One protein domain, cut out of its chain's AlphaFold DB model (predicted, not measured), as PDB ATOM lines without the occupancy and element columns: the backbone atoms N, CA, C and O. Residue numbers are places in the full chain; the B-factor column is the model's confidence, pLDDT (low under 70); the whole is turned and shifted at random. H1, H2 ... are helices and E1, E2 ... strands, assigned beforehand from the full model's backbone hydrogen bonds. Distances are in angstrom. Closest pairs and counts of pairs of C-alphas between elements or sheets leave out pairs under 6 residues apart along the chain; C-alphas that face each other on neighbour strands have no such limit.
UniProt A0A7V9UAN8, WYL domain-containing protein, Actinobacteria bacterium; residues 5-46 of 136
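Overview. This is residues 5 to 46 of the 136 residues of the protein "WYL domain-containing protein" of Actinobacteria bacterium (UniProt A0A7V9UAN8). With little regular structure, this is a small hairpin of two strands, E1 and E2, from which a wide open loop, residues 20 to 41, swings out and returns to a short helix, H1, near the hairpin. Residues 21 to 35 stick out. The 42 printed residues, 13 of them in named elements, run E1, E2, H1; the sheet is antiparallel, the class mixed. The whole is loose, with a radius of gyration of the C-alphas of 11.5 A, spanning 30 by 25 by 16 A.

Arrangement. E1, residues 5 to 8, and E2, residues 15 to 19, form an antiparallel hairpin at 153 degrees; N 18 and O 5, 2.8 A apart, are within hydrogen-bond range. The closest C-alphas of E2 and H1, residues 42 to 45, are those of Ala 17 and His 45, 5.8 A apart. H1 is too short for any O i to N i+4 pair.

Along the chain. E1 runs 10.2 A from C-alpha 5 at (351.865, 101.335, 34.153). E2 measures 13.5 A. H1 runs 5.4 A to C-alpha 45 at (360.594, 102.569, 30.802).

Size, cuts and confidence. The C-alphas farthest apart, of Arg 24 and Gly 38, are 30.8 A apart. The printed part has no cut. The link E2 to H1 is long, 22 residues. No printed residue is under 70 in pLDDT.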
ATOM      1  N   VAL A   5     351.479 101.436  32.742       93.06
ATOM      2  CA  VAL A   5     351.865 101.335  34.153       93.06
ATOM      3  C   VAL A   5     353.279 100.777  34.213       93.06
ATOM      4  O   VAL A   5     353.589  99.827  33.493       93.06
ATOM      5  N   VAL A   6     354.137 101.374  35.036       92.81
ATOM      6  CA  VAL A   6     355.507 100.901  35.248       92.81
ATOM      7  C   VAL A   6     355.663 100.514  36.702       92.81
ATOM      8  O   VAL A   6     355.305 101.280  37.592       92.81
ATOM      9  N   GLY A   7     356.200  99.327  36.934       92.81
ATOM     10  CA  GLY A   7     356.482  98.836  38.271       92.81
ATOM     11  C   GLY A   7     357.398  97.627  38.223       92.81
ATOM     12  O   GLY A   7     357.707  97.110  37.148       92.81
ATOM     13  N   LYS A   8     357.839  97.176  39.396       92.31
ATOM     14  CA  LYS A   8     358.607  95.939  39.519       92.31
ATOM     15  C   LYS A   8     357.691  94.745  39.257       92.31
ATOM     16  O   LYS A   8     356.769  94.490  40.031       92.31
ATOM     17  N   ASP A   9     357.971  94.019  38.186       92.94
ATOM     18  CA  ASP A   9     357.355  92.726  37.913       92.94
ATOM     19  C   ASP A   9     357.866  91.722  38.957       92.94
ATOM     20  O   ASP A   9     359.071  91.496  39.068       92.94
ATOM     21  N   GLN A  10     356.969  91.157  39.769       89.94
ATOM     22  CA  GLN A  10     357.349  90.244  40.854       89.94
ATOM     23  C   GLN A  10     357.827  88.881  40.337       89.94
ATOM     24  O   GLN A  10     358.645  88.243  40.996       89.94
ATOM     25  N   GLU A  11     357.371  88.440  39.161       88.19
ATOM     26  CA  GLU A  11     357.818  87.178  38.561       88.19
ATOM     27  C   GLU A  11     359.217  87.304  37.957       88.19
ATOM     28  O   GLU A  11     359.995  86.349  37.962       88.19
ATOM     29  N   ARG A  12     359.535  88.477  37.398       85.00
ATOM     30  CA  ARG A  12     360.821  88.739  36.730       85.00
ATOM     31  C   ARG A  12     361.846  89.432  37.618       85.00
ATOM     32  O   ARG A  12     363.036  89.351  37.342       85.00
ATOM     33  N   GLY A  13     361.407  90.088  38.685       88.50
ATOM     34  CA  GLY A  13     362.272  90.781  39.635       88.50
ATOM     35  C   GLY A  13     362.820  92.126  39.146       88.50
ATOM     36  O   GLY A  13     363.697  92.678  39.807       88.50
ATOM     37  N   GLU A  14     362.300  92.680  38.050       84.12
ATOM     38  CA  GLU A  14     362.820  93.888  37.388       84.12
ATOM     39  C   GLU A  14     361.700  94.893  37.034       84.12
ATOM     40  O   GLU A  14     360.537  94.493  36.906       84.12
ATOM     41  N   PRO A  15     362.005  96.197  36.876       88.06
ATOM     42  CA  PRO A  15     361.036  97.179  36.392       88.06
ATOM     43  C   PRO A  15     360.566  96.877  34.965       88.06
ATOM     44  O   PRO A  15     361.376  96.656  34.066       88.06
ATOM     45  N   ARG A  16     359.252  96.916  34.732       86.62
ATOM     46  CA  ARG A  16     358.642  96.717  33.409       86.62
ATOM     47  C   ARG A  16     357.490  97.682  33.171       86.62
ATOM     48  O   ARG A  16     356.765  98.036  34.098       86.62
ATOM     49  N   ALA A  17     357.304  98.062  31.908       88.50
ATOM     50  CA  ALA A  17     356.162  98.844  31.453       88.50
ATOM     51  C   ALA A  17     355.085  97.945  30.829       88.50
ATOM     52  O   ALA A  17     355.318  97.245  29.841       88.50
ATOM     53  N   PHE A  18     353.871  98.014  31.367       88.12
ATOM     54  CA  PHE A  18     352.706  97.295  30.869       88.12
ATOM     55  C   PHE A  18     351.746  98.274  30.204       88.12
ATOM     56  O   PHE A  18     351.275  99.231  30.818       88.12
ATOM     57  N   ARG A  19     351.428  98.038  28.928       88.88
ATOM     58  CA  ARG A  19     350.447  98.856  28.206       88.88
ATOM     59  C   ARG A  19     349.049  98.551  28.733       88.88
ATOM     60  O   ARG A  19     348.588  97.420  28.575       88.88
ATOM     61  N   LEU A  20     348.346  99.555  29.261       90.31
ATOM     62  CA  LEU A  20     347.023  99.374  29.880       90.31
ATOM     63  C   LEU A  20     346.032  98.683  28.935       90.31
ATOM     64  O   LEU A  20     345.303  97.789  29.342       90.31
ATOM     65  N   SER A  21     346.067  99.016  27.640       88.94
ATOM     66  CA  SER A  21     345.177  98.421  26.631       88.94
ATOM     67  C   SER A  21     345.395  96.918  26.384       88.94
ATOM     68  O   SER A  21     344.633  96.315  25.628       88.94
ATOM     69  N   ARG A  22     346.465  96.320  26.928       91.00
ATOM     70  CA  ARG A  22     346.775  94.885  26.817       91.00
ATOM     71  C   ARG A  22     346.429  94.097  28.080       91.00
ATOM     72  O   ARG A  22     346.474  92.873  28.025       91.00
ATOM     73  N   ILE A  23     346.062  94.760  29.176       92.75
ATOM     74  CA  ILE A  23     345.603  94.082  30.387       92.75
ATOM     75  C   ILE A  23     344.165  93.622  30.138       92.75
ATOM     76  O   ILE A  23     343.294  94.423  29.801       92.75
ATOM     77  N   ARG A  24     343.948  92.306  30.198       93.69
ATOM     78  CA  ARG A  24     342.645  91.669  29.937       93.69
ATOM     79  C   ARG A  24     342.026  91.041  31.181       93.69
ATOM     80  O   ARG A  24     340.855  90.689  31.135       93.69
ATOM     81  N   SER A  25     342.819  90.864  32.233       93.50
ATOM     82  CA  SER A  25     342.373  90.351  33.522       93.50
ATOM     83  C   SER A  25     341.735  91.455  34.358       93.50
ATOM     84  O   SER A  25     341.966  92.643  34.116       93.50
ATOM     85  N   ASP A  26     340.999  91.043  35.385       95.12
ATOM     86  CA  ASP A  26     340.592  91.939  36.460       95.12
ATOM     87  C   ASP A  26     341.821  92.448  37.232       95.12
ATOM     88  O   ASP A  26     342.881  91.811  37.250       95.12
ATOM     89  N   ILE A  27     341.684  93.631  37.834       92.69
ATOM     90  CA  ILE A  27     342.717  94.252  38.668       92.69
ATOM     91  C   ILE A  27     342.400  93.962  40.131       92.69
ATOM     92  O   ILE A  27     341.316  94.297  40.608       92.69
ATOM     93  N   GLU A  28     343.368  93.397  40.845       94.81
ATOM     94  CA  GLU A  28     343.285  93.124  42.277       94.81
ATOM     95  C   GLU A  28     344.225  94.053  43.051       94.81
ATOM     96  O   GLU A  28     345.376  94.263  42.666       94.81
ATOM     97  N   VAL A  29     343.728  94.622  44.151       93.75
ATOM     98  CA  VAL A  29     344.544  95.394  45.092       93.75
ATOM     99  C   VAL A  29     344.993  94.451  46.198       93.75
ATOM    100  O   VAL A  29     344.164  93.928  46.937       93.75
ATOM    101  N   LEU A  30     346.303  94.245  46.307       92.81
ATOM    102  CA  LEU A  30     346.897  93.399  47.339       92.81
ATOM    103  C   LEU A  30     347.158  94.194  48.623       92.81
ATOM    104  O   LEU A  30     347.426  95.397  48.577       92.81
ATOM    105  N   GLU A  31     347.118  93.515  49.770       94.50
ATOM    106  CA  GLU A  31     347.568  94.090  51.039       94.50
ATOM    107  C   GLU A  31     349.097  94.248  51.060       94.50
ATOM    108  O   GLU A  31     349.834  93.410  50.540       94.50
ATOM    109  N   GLY A  32     349.578  95.317  51.698       91.62
ATOM    110  CA  GLY A  32     351.004  95.587  51.877       91.62
ATOM    111  C   GLY A  32     351.417  96.988  51.439       91.62
ATOM    112  O   GLY A  32     350.602  97.816  51.037       91.62
ATOM    113  N   THR A  33     352.715  97.254  51.544       93.94
ATOM    114  CA  THR A  33     353.339  98.521  51.151       93.94
ATOM    115  C   THR A  33     354.569  98.252  50.303       93.94
ATOM    116  O   THR A  33     355.180  97.186  50.386       93.94
ATOM    117  N   TYR A  34     354.953  99.237  49.505       91.44
ATOM    118  CA  TYR A  34     356.181  99.213  48.729       91.44
ATOM    119  C   TYR A  34     356.812 100.600  48.746       91.44
ATOM    120  O   TYR A  34     356.110 101.605  48.853       91.44
ATOM    121  N   ASP A  35     358.131 100.632  48.601       93.31
ATOM    122  CA  ASP A  35     358.890 101.860  48.425       93.31
ATOM    123  C   ASP A  35     359.267 102.012  46.953       93.31
ATOM    124  O   ASP A  35     359.714 101.063  46.300       93.31
ATOM    125  N   ILE A  36     359.085 103.218  46.424       92.06
ATOM    126  CA  ILE A  36     359.565 103.583  45.093       92.06
ATOM    127  C   ILE A  36     360.988 104.131  45.264       92.06
ATOM    128  O   ILE A  36     361.171 105.044  46.074       92.06
ATOM    129  N   PRO A  37     361.995 103.612  44.537       91.00
ATOM    130  CA  PRO A  37     363.344 104.171  44.571       91.00
ATOM    131  C   PRO A  37     363.335 105.670  44.243       91.00
ATOM    132  O   PRO A  37     362.610 106.109  43.353       91.00
ATOM    133  N   GLY A  38     364.131 106.466  44.962       91.69
ATOM    134  CA  GLY A  38     364.128 107.928  44.812       91.69
ATOM    135  C   GLY A  38     364.599 108.425  43.439       91.69
ATOM    136  O   GLY A  38     364.308 109.556  43.064       91.69
ATOM    137  N   ASP A  39     365.305 107.581  42.696       89.56
ATOM    138  CA  ASP A  39     365.824 107.796  41.346       89.56
ATOM    139  C   ASP A  39     364.980 107.111  40.256       89.56
ATOM    140  O   ASP A  39     365.380 107.075  39.092       89.56
ATOM    141  N   PHE A  40     363.815 106.560  40.604       89.06
ATOM    142  CA  PHE A  40     362.973 105.846  39.652       89.06
ATOM    143  C   PHE A  40     362.334 106.788  38.619       89.06
ATOM    144  O   PHE A  40     361.465 107.599  38.947       89.06
ATOM    145  N   ASP A  41     362.708 106.621  37.348       86.00
ATOM    146  CA  ASP A  41     362.106 107.309  36.204       86.00
ATOM    147  C   ASP A  41     361.187 106.362  35.417       86.00
ATOM    148  O   ASP A  41     361.626 105.564  34.589       86.00
ATOM    149  N   ALA A  42     359.874 106.470  35.640       85.38
ATOM    150  CA  ALA A  42     358.889 105.691  34.889       85.38
ATOM    151  C   ALA A  42     358.911 106.000  33.378       85.38
ATOM    152  O   ALA A  42     358.608 105.120  32.572       85.38
ATOM    153  N   GLY A  43     359.270 107.224  32.981       82.00
ATOM    154  CA  GLY A  43     359.347 107.639  31.580       82.00
ATOM    155  C   GLY A  43     360.441 106.900  30.817       82.00
ATOM    156  O   GLY A  43     360.204 106.478  29.687       82.00
ATOM    157  N   ALA A  44     361.576 106.627  31.464       79.00
ATOM    158  CA  ALA A  44     362.666 105.830  30.893       79.00
ATOM    159  C   ALA A  44     362.242 104.396  30.520       79.00
ATOM    160  O   ALA A  44     362.860 103.767  29.663       79.00
ATOM    161  N   HIS A  45     361.165 103.881  31.121       76.81
ATOM    162  CA  HIS A  45     360.594 102.569  30.802       76.81
ATOM    163  C   HIS A  45     359.426 102.634  29.805       76.81
ATOM    164  O   HIS A  45     358.985 101.600  29.301       76.81
ATOM    165  N   VAL A  46     358.894 103.830  29.535       73.56
ATOM    166  CA  VAL A  46     357.759 104.070  28.634       73.56
ATOM    167  C   VAL A  46     358.273 104.777  27.387       73.56
ATOM    168  O   VAL A  46     358.177 105.990  27.236       73.56
TER     169      VAL A  46